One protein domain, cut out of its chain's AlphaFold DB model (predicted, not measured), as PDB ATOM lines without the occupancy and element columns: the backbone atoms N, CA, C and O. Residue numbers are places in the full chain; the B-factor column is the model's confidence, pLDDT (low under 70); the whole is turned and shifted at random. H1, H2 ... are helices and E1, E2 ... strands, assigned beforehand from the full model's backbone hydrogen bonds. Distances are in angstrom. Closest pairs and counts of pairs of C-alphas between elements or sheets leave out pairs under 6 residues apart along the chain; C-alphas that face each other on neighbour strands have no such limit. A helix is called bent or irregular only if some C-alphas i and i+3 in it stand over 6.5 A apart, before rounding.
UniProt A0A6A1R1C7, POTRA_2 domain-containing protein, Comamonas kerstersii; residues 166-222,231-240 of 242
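What this domain is: This is residues 166 to 222 and 231 to 240 of the 242 residues of the protein "POTRA_2 domain-containing protein" of Comamonas kerstersii (UniProt A0A6A1R1C7). A helical hairpin, H1 and H2 side by side, lies over one face of a thin strip made by the parallel strands E1 and E2, with the extended unnamed residues 214 to 218 running back alongside E2. H1 is the helix over E1, with its residues 178 to 190, and the last residues before the cut reach out at one end of the strip. The printed part has 67 residues, with two named helices and two named strands in the order E1, H1, H2, E2; the sheet's order is E1, E2, and the class is mixed, helices and strands. The whole is compact, with a radius of gyration of the C-alphas of 11.6 A, and spans 33 by 23 by 17 A.

Where its parts are: Find C-alpha 166 at (-6.226, 10.604, 8.915), where E1 begins; it runs through residues 166 to 171, 16.4 A from first to last C-alpha. H1 follows at residues 175 to 190, 24.7 A long; it is irregular, with C-alphas 176 and 179 7.4 A apart, and has a kink of 31 degrees near residue 184. Next look at C-alpha 196, at (-1.399, 5.238, -4.294), where H2 begins; it holds residues 196 to 209 and is 20.5 A long. Beyond the cut, E2 holds residues 234 to 239, 16.4 A long, and ends at C-alpha 239, at (2.961, -3.851, 12.763).

How they stand to each other: Start at E1 and E2, parallel neighbours with 17 degrees between their directions. The C-alphas of 169 and 237 face each other at 4.7 A; N 169 and O 236 are 2.8 A apart, and N 238 and O 169 are 2.8 A apart, both within hydrogen-bond range. Between E1 and H1, the closest C-alphas are those of Gln 166 and Leu 189, 6.1 A apart. H1, with residues 181 to 188 alone, touches H2, and the closest C-alphas are those of Ile 188 and Phe 199, 5.8 A apart. The two form a helical hairpin, at a shallow tilt of 9 degrees and running opposite ways. E1 and H2 are apart, as are H1 and E2. In H2 every O i to N i+4 pair is within hydrogen-bond range; in H1, 8 of 12 are.

The domain as a whole: The two C-alphas farthest apart, those of Arg 176 and Gln 222, are 36.0 A apart. Residues 223 to 230 are not printed, and C-alphas 222 and 231 stand 12.8 A apart across this cut, which lies in the link from H2 to E2. The links E1 to H1 and H1 to H2 are tight. Look in the B-factor column for a mean pLDDT of 73.4 over the printed part of this model; residues 210 to 222 and 231 to 240 are under 70.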
ATOM      1  N   GLN A 166      -6.129   9.670   7.797       80.50
ATOM      2  CA  GLN A 166      -6.226  10.604   8.915       80.50
ATOM      3  C   GLN A 166      -5.136  10.341   9.953       80.50
ATOM      4  O   GLN A 166      -4.662  11.270  10.603       80.50
ATOM      5  N   GLN A 167      -4.786   9.072  10.151       78.25
ATOM      6  CA  GLN A 167      -3.847   8.676  11.183       78.25
ATOM      7  C   GLN A 167      -3.011   7.482  10.742       78.25
ATOM      8  O   GLN A 167      -3.520   6.518  10.168       78.25
ATOM      9  N   VAL A 168      -1.732   7.535  11.101       80.38
ATOM     10  CA  VAL A 168      -0.814   6.406  11.045       80.38
ATOM     11  C   VAL A 168      -0.503   5.979  12.476       80.38
ATOM     12  O   VAL A 168      -0.199   6.813  13.330       80.38
ATOM     13  N   ARG A 169      -0.634   4.684  12.753       76.56
ATOM     14  CA  ARG A 169      -0.327   4.070  14.044       76.56
ATOM     15  C   ARG A 169       0.833   3.104  13.870       76.56
ATOM     16  O   ARG A 169       0.792   2.248  12.995       76.56
ATOM     17  N   ILE A 170       1.839   3.236  14.724       77.31
ATOM     18  CA  ILE A 170       2.967   2.311  14.809       77.31
ATOM     19  C   ILE A 170       2.709   1.408  16.015       77.31
ATOM     20  O   ILE A 170       2.494   1.899  17.122       77.31
ATOM     21  N   GLU A 171       2.678   0.100  15.794       71.62
ATOM     22  CA  GLU A 171       2.395  -0.913  16.809       71.62
ATOM     23  C   GLU A 171       3.642  -1.773  17.044       71.62
ATOM     24  O   GLU A 171       4.283  -2.180  16.078       71.62
ATOM     25  N   GLY A 172       3.968  -2.062  18.309       71.19
ATOM     26  CA  GLY A 172       5.170  -2.792  18.749       71.19
ATOM     27  C   GLY A 172       6.251  -1.872  19.334       71.19
ATOM     28  O   GLY A 172       5.933  -0.759  19.751       71.19
ATOM     29  N   ASP A 173       7.504  -2.337  19.401       74.94
ATOM     30  CA  ASP A 173       8.643  -1.553  19.911       74.94
ATOM     31  C   ASP A 173       9.513  -1.016  18.756       74.94
ATOM     32  O   ASP A 173      10.430  -1.699  18.295       74.94
ATOM     33  N   PRO A 174       9.245   0.204  18.254       72.12
ATOM     34  CA  PRO A 174      10.067   0.821  17.219       72.12
ATOM     35  C   PRO A 174      11.447   1.274  17.729       72.12
ATOM     36  O   PRO A 174      12.270   1.721  16.923       72.12
ATOM     37  N   GLY A 175      11.711   1.211  19.040       80.75
ATOM     38  CA  GLY A 175      12.944   1.684  19.658       80.75
ATOM     39  C   GLY A 175      13.318   3.100  19.213       80.75
ATOM     40  O   GLY A 175      12.503   4.020  19.200       80.75
ATOM     41  N   ARG A 176      14.572   3.274  18.783       82.56
ATOM     42  CA  ARG A 176      15.104   4.563  18.294       82.56
ATOM     43  C   ARG A 176      14.560   4.989  16.925       82.56
ATOM     44  O   ARG A 176      14.837   6.101  16.489       82.56
ATOM     45  N   SER A 177      13.815   4.125  16.240       81.56
ATOM     46  CA  SER A 177      13.308   4.381  14.888       81.56
ATOM     47  C   SER A 177      11.931   5.048  14.880       81.56
ATOM     48  O   SER A 177      11.446   5.390  13.805       81.56
ATOM     49  N   ALA A 178      11.295   5.246  16.044       82.56
ATOM     50  CA  ALA A 178       9.936   5.782  16.158       82.56
ATOM     51  C   ALA A 178       9.765   7.136  15.451       82.56
ATOM     52  O   ALA A 178       8.903   7.275  14.584       82.56
ATOM     53  N   ASP A 179      10.632   8.101  15.763       86.75
ATOM     54  CA  ASP A 179      10.565   9.452  15.197       86.75
ATOM     55  C   ASP A 179      10.796   9.442  13.683       86.75
ATOM     56  O   ASP A 179      10.121  10.144  12.931       86.75
ATOM     57  N   MET A 180      11.706   8.585  13.214       86.38
ATOM     58  CA  MET A 180      11.977   8.422  11.789       86.38
ATOM     59  C   MET A 180      10.776   7.805  11.056       86.38
ATOM     60  O   MET A 180      10.396   8.280   9.988       86.38
ATOM     61  N   LEU A 181      10.143   6.771  11.623       85.44
ATOM     62  CA  LEU A 181       8.933   6.165  11.057       85.44
ATOM     63  C   LEU A 181       7.782   7.176  11.004       85.44
ATOM     64  O   LEU A 181       7.068   7.241  10.005       85.44
ATOM     65  N   GLN A 182       7.636   8.000  12.042       86.75
ATOM     66  CA  GLN A 182       6.630   9.057  12.078       86.75
ATOM     67  C   GLN A 182       6.900  10.145  11.030       86.75
ATOM     68  O   GLN A 182       5.958  10.620  10.393       86.75
ATOM     69  N   ALA A 183       8.167  10.512  10.817       90.12
ATOM     70  CA  ALA A 183       8.573  11.449   9.772       90.12
ATOM     71  C   ALA A 183       8.279  10.896   8.367       90.12
ATOM     72  O   ALA A 183       7.765  11.615   7.515       90.12
ATOM     73  N   MET A 184       8.523   9.603   8.136       88.31
ATOM     74  CA  MET A 184       8.188   8.935   6.870       88.31
ATOM     75  C   MET A 184       6.688   8.768   6.637       88.31
ATOM     76  O   MET A 184       6.248   8.671   5.494       88.31
ATOM     77  N   ALA A 185       5.893   8.753   7.705       89.50
ATOM     78  CA  ALA A 185       4.442   8.731   7.617       89.50
ATOM     79  C   ALA A 185       3.834  10.107   7.281       89.50
ATOM     80  O   ALA A 185       2.708  10.145   6.791       89.50
ATOM     81  N   GLN A 186       4.544  11.225   7.501       93.06
ATOM     82  CA  GLN A 186       3.993  12.573   7.258       93.06
ATOM     83  C   GLN A 186       3.502  12.786   5.818       93.06
ATOM     84  O   GLN A 186       2.357  13.201   5.661       93.06
ATOM     85  N   PRO A 187       4.249  12.408   4.761       94.44
ATOM     86  CA  PRO A 187       3.761  12.576   3.394       94.44
ATOM     87  C   PRO A 187       2.459  11.813   3.109       94.44
ATOM     88  O   PRO A 187       1.692  12.238   2.260       94.44
ATOM     89  N   ILE A 188       2.190  10.702   3.810       90.31
ATOM     90  CA  ILE A 188       0.920   9.964   3.691       90.31
ATOM     91  C   ILE A 188      -0.235  10.750   4.340       90.31
ATOM     92  O   ILE A 188      -1.362  10.691   3.859       90.31
ATOM     93  N   LEU A 189       0.026  11.449   5.450       89.19
ATOM     94  CA  LEU A 189      -0.976  12.220   6.200       89.19
ATOM     95  C   LEU A 189      -1.327  13.553   5.522       89.19
ATOM     96  O   LEU A 189      -2.466  14.024   5.625       89.19
ATOM     97  N   ASP A 190      -0.352  14.148   4.841       93.19
ATOM     98  CA  ASP A 190      -0.500  15.432   4.156       93.19
ATOM     99  C   ASP A 190      -1.136  15.296   2.763       93.19
ATOM    100  O   ASP A 190      -1.724  16.255   2.260       93.19
ATOM    101  N   ASP A 191      -1.066  14.110   2.149       91.12
ATOM    102  CA  ASP A 191      -1.584  13.854   0.804       91.12
ATOM    103  C   ASP A 191      -3.107  13.630   0.818       91.12
ATOM    104  O   ASP A 191      -3.629  12.643   1.349       91.12
ATOM    105  N   LYS A 192      -3.836  14.610   0.267       91.00
ATOM    106  CA  LYS A 192      -5.302  14.687   0.287       91.00
ATOM    107  C   LYS A 192      -5.851  15.079  -1.094       91.00
ATOM    108  O   LYS A 192      -5.721  16.244  -1.469       91.00
ATOM    109  N   PRO A 193      -6.538  14.167  -1.807       89.75
ATOM    110  CA  PRO A 193      -6.709  12.750  -1.473       89.75
ATOM    111  C   PRO A 193      -5.421  11.943  -1.604       89.75
ATOM    112  O   PRO A 193      -4.509  12.328  -2.326       89.75
ATOM    113  N   LEU A 194      -5.382  10.792  -0.932       89.06
ATOM    114  CA  LEU A 194      -4.205   9.936  -0.932       89.06
ATOM    115  C   LEU A 194      -3.974   9.329  -2.317       89.06
ATOM    116  O   LEU A 194      -4.793   8.553  -2.823       89.06
ATOM    117  N   GLN A 195      -2.795   9.590  -2.862       93.75
ATOM    118  CA  GLN A 195      -2.271   8.945  -4.049       93.75
ATOM    119  C   GLN A 195      -1.629   7.606  -3.678       93.75
ATOM    120  O   GLN A 195      -0.822   7.479  -2.751       93.75
ATOM    121  N   GLY A 196      -1.948   6.579  -4.459       90.50
ATOM    122  CA  GLY A 196      -1.399   5.238  -4.294       90.50
ATOM    123  C   GLY A 196       0.121   5.201  -4.439       90.50
ATOM    124  O   GLY A 196       0.773   4.401  -3.766       90.50
ATOM    125  N   GLU A 197       0.701   6.085  -5.257       94.00
ATOM    126  CA  GLU A 197       2.154   6.202  -5.411       94.00
ATOM    127  C   GLU A 197       2.823   6.702  -4.127       94.00
ATOM    128  O   GLU A 197       3.772   6.072  -3.657       94.00
ATOM    129  N   VAL A 198       2.310   7.784  -3.524       92.62
ATOM    130  CA  VAL A 198       2.832   8.343  -2.266       92.62
ATOM    131  C   VAL A 198       2.784   7.279  -1.177       92.62
ATOM    132  O   VAL A 198       3.803   6.979  -0.552       92.62
ATOM    133  N   PHE A 199       1.630   6.634  -1.017       90.38
ATOM    134  CA  PHE A 199       1.451   5.550  -0.061       90.38
ATOM    135  C   PHE A 199       2.435   4.394  -0.281       90.38
ATOM    136  O   PHE A 199       3.115   3.963   0.656       90.38
ATOM    137  N   THR A 200       2.543   3.902  -1.519       90.25
ATOM    138  CA  THR A 200       3.425   2.782  -1.872       90.25
ATOM    139  C   THR A 200       4.881   3.144  -1.616       90.25
ATOM    140  O   THR A 200       5.611   2.385  -0.979       90.25
ATOM    141  N   ARG A 201       5.306   4.331  -2.056       93.12
ATOM    142  CA  ARG A 201       6.669   4.825  -1.876       93.12
ATOM    143  C   ARG A 201       7.040   4.906  -0.401       93.12
ATOM    144  O   ARG A 201       8.066   4.352  -0.019       93.12
ATOM    145  N   GLN A 202       6.223   5.565   0.419       90.62
ATOM    146  CA  GLN A 202       6.518   5.709   1.846       90.62
ATOM    147  C   GLN A 202       6.519   4.351   2.557       90.62
ATOM    148  O   GLN A 202       7.449   4.050   3.302       90.62
ATOM    149  N   THR A 203       5.567   3.471   2.237       86.50
ATOM    150  CA  THR A 203       5.522   2.108   2.792       86.50
ATOM    151  C   THR A 203       6.786   1.306   2.452       86.50
ATOM    152  O   THR A 203       7.334   0.615   3.312       86.50
ATOM    153  N   LEU A 204       7.301   1.427   1.221       88.38
ATOM    154  CA  LEU A 204       8.550   0.782   0.800       88.38
ATOM    155  C   LEU A 204       9.797   1.393   1.458       88.38
ATOM    156  O   LEU A 204      10.764   0.679   1.711       88.38
ATOM    157  N   LEU A 205       9.809   2.700   1.732       88.44
ATOM    158  CA  LEU A 205      10.911   3.335   2.465       88.44
ATOM    159  C   LEU A 205      10.952   2.850   3.918       88.44
ATOM    160  O   LEU A 205      12.014   2.465   4.411       88.44
ATOM    161  N   MET A 206       9.791   2.779   4.568       84.88
ATOM    162  CA  MET A 206       9.668   2.292   5.941       84.88
ATOM    163  C   MET A 206      10.070   0.813   6.064       84.88
ATOM    164  O   MET A 206      10.757   0.446   7.020       84.88
ATOM    165  N   SER A 207       9.718  -0.031   5.086       81.75
ATOM    166  CA  SER A 207      10.073  -1.460   5.094       81.75
ATOM    167  C   SER A 207      11.551  -1.746   4.810       81.75
ATOM    168  O   SER A 207      12.044  -2.807   5.174       81.75
ATOM    169  N   ARG A 208      12.285  -0.817   4.181       82.12
ATOM    170  CA  ARG A 208      13.728  -0.972   3.918       82.12
ATOM    171  C   ARG A 208      14.603  -0.649   5.118       82.12
ATOM    172  O   ARG A 208      15.662  -1.244   5.278       82.12
ATOM    173  N   MET A 209      14.201   0.327   5.923       71.06
ATOM    174  CA  MET A 209      14.995   0.753   7.080       71.06
ATOM    175  C   MET A 209      14.731  -0.073   8.328       71.06
ATOM    176  O   MET A 209      15.541  -0.094   9.251       71.06
ATOM    177  N   SER A 210      13.565  -0.700   8.382       58.97
ATOM    178  CA  SER A 210      13.132  -1.433   9.548       58.97
ATOM    179  C   SER A 210      13.205  -2.923   9.235       58.97
ATOM    180  O   SER A 210      12.748  -3.377   8.193       58.97
ATOM    181  N   HIS A 211      13.739  -3.723  10.156       58.00
ATOM    182  CA  HIS A 211      13.575  -5.184  10.149       58.00
ATOM    183  C   HIS A 211      12.108  -5.587  10.443       58.00
ATOM    184  O   HIS A 211      11.827  -6.718  10.825       58.00
ATOM    185  N   LEU A 212      11.165  -4.648  10.283       58.69
ATOM    186  CA  LEU A 212       9.787  -4.695  10.740       58.69
ATOM    187  C   LEU A 212       8.851  -4.920   9.552       58.69
ATOM    188  O   LEU A 212       9.009  -4.338   8.478       58.69
ATOM    189  N   LYS A 213       7.838  -5.768   9.741       55.97
ATOM    190  CA  LYS A 213       6.858  -6.089   8.698       55.97
ATOM    191  C   LYS A 213       5.713  -5.085   8.686       55.97
ATOM    192  O   LYS A 213       4.648  -5.331   9.240       55.97
ATOM    193  N   VAL A 214       5.907  -3.994   7.959       53.22
ATOM    194  CA  VAL A 214       4.861  -2.999   7.726       53.22
ATOM    195  C   VAL A 214       3.661  -3.625   7.000       53.22
ATOM    196  O   VAL A 214       3.753  -4.025   5.841       53.22
ATOM    197  N   LYS A 215       2.518  -3.692   7.686       55.22
ATOM    198  CA  LYS A 215       1.195  -3.860   7.073       55.22
ATOM    199  C   LYS A 215       0.482  -2.522   7.141       55.22
ATOM    200  O   LYS A 215       0.740  -1.754   8.049       55.22
ATOM    201  N   ALA A 216      -0.372  -2.232   6.178       56.22
ATOM    202  CA  ALA A 216      -1.137  -1.003   6.163       56.22
ATOM    203  C   ALA A 216      -2.560  -1.347   5.740       56.22
ATOM    204  O   ALA A 216      -2.765  -2.031   4.738       56.22
ATOM    205  N   GLN A 217      -3.536  -0.929   6.541       56.41
ATOM    206  CA  GLN A 217      -4.937  -1.256   6.323       56.41
ATOM    207  C   GLN A 217      -5.761   0.007   6.495       56.41
ATOM    208  O   GLN A 217      -5.692   0.628   7.543       56.41
ATOM    209  N   ALA A 218      -6.500   0.399   5.461       58.66
ATOM    210  CA  ALA A 218      -7.437   1.509   5.519       58.66
ATOM    211  C   ALA A 218      -8.851   0.939   5.653       58.66
ATOM    212  O   ALA A 218      -9.267   0.102   4.851       58.66
ATOM    213  N   ASN A 219      -9.587   1.381   6.670       54.62
ATOM    214  CA  ASN A 219     -10.974   0.973   6.861       54.62
ATOM    215  C   ASN A 219     -11.907   1.951   6.144       54.62
ATOM    216  O   ASN A 219     -11.810   3.163   6.340       54.62
ATOM    217  N   LEU A 220     -12.825   1.412   5.341       54.94
ATOM    218  CA  LEU A 220     -13.964   2.158   4.812       54.94
ATOM    219  C   LEU A 220     -14.999   2.375   5.938       54.94
ATOM    220  O   LEU A 220     -15.027   1.599   6.899       54.94
ATOM    221  N   PRO A 221     -15.826   3.436   5.871       48.06
ATOM    222  CA  PRO A 221     -16.758   3.747   6.944       48.06
ATOM    223  C   PRO A 221     -17.873   2.690   6.957       48.06
ATOM    224  O   PRO A 221     -18.312   2.225   5.907       48.06
ATOM    225  N   GLN A 222     -18.326   2.298   8.147       48.84
ATOM    226  CA  GLN A 222     -19.350   1.257   8.327       48.84
ATOM    227  C   GLN A 222     -20.770   1.838   8.463       48.84
ATOM    228  O   GLN A 222     -21.729   1.097   8.648       48.84
ATOM    229  N   CYS A 231     -16.632  13.600   7.934       39.72
ATOM    230  CA  CYS A 231     -15.231  13.369   8.268       39.72
ATOM    231  C   CYS A 231     -14.931  11.879   8.122       39.72
ATOM    232  O   CYS A 231     -15.219  11.075   9.009       39.72
ATOM    233  N   TRP A 232     -14.402  11.505   6.958       41.44
ATOM    234  CA  TRP A 232     -13.968  10.141   6.708       41.44
ATOM    235  C   TRP A 232     -12.657   9.883   7.453       41.44
ATOM    236  O   TRP A 232     -11.671  10.587   7.240       41.44
ATOM    237  N   LYS A 233     -12.658   8.911   8.372       41.12
ATOM    238  CA  LYS A 233     -11.495   8.554   9.189       41.12
ATOM    239  C   LYS A 233     -10.971   7.200   8.733       41.12
ATOM    240  O   LYS A 233     -11.521   6.173   9.120       41.12
ATOM    241  N   SER A 234      -9.908   7.194   7.934       43.22
ATOM    242  CA  SER A 234      -9.120   5.980   7.717       43.22
ATOM    243  C   SER A 234      -7.879   6.022   8.620       43.22
ATOM    244  O   SER A 234      -7.199   7.047   8.724       43.22
ATOM    245  N   SER A 235      -7.634   4.929   9.343       44.41
ATOM    246  CA  SER A 235      -6.468   4.746  10.214       44.41
ATOM    247  C   SER A 235      -5.644   3.604   9.655       44.41
ATOM    248  O   SER A 235      -6.199   2.534   9.446       44.41
ATOM    249  N   VAL A 236      -4.345   3.821   9.464       49.59
ATOM    250  CA  VAL A 236      -3.400   2.815   8.977       49.59
ATOM    251  C   VAL A 236      -2.542   2.320  10.141       49.59
ATOM    252  O   VAL A 236      -1.801   3.104  10.728       49.59
ATOM    253  N   SER A 237      -2.634   1.029  10.476       46.44
ATOM    254  CA  SER A 237      -1.811   0.387  11.519       46.44
ATOM    255  C   SER A 237      -0.625  -0.357  10.920       46.44
ATOM    256  O   SER A 237      -0.839  -1.293  10.154       46.44
ATOM    257  N   LEU A 238       0.591   0.011  11.326       51.88
ATOM    258  CA  LEU A 238       1.845  -0.654  10.989       51.88
ATOM    259  C   LEU A 238       2.290  -1.569  12.124       51.88
ATOM    260  O   LEU A 238       2.453  -1.118  13.252       51.88
ATOM    261  N   TRP A 239       2.553  -2.832  11.799       35.56
ATOM    262  CA  TRP A 239       2.961  -3.851  12.763       35.56
ATOM    263  C   TRP A 239       4.483  -4.036  12.784       35.56
ATOM    264  O   TRP A 239       5.117  -4.276  11.760       35.56
ATOM    265  N   CYS A 240       5.073  -3.973  13.971       40.47
ATOM    266  CA  CYS A 240       6.463  -4.319  14.242       40.47
ATOM    267  C   CYS A 240       6.514  -5.750  14.800       40.47
ATOM    268  O   CYS A 240       6.041  -6.002  15.906       40.47
TER     269      CYS A 240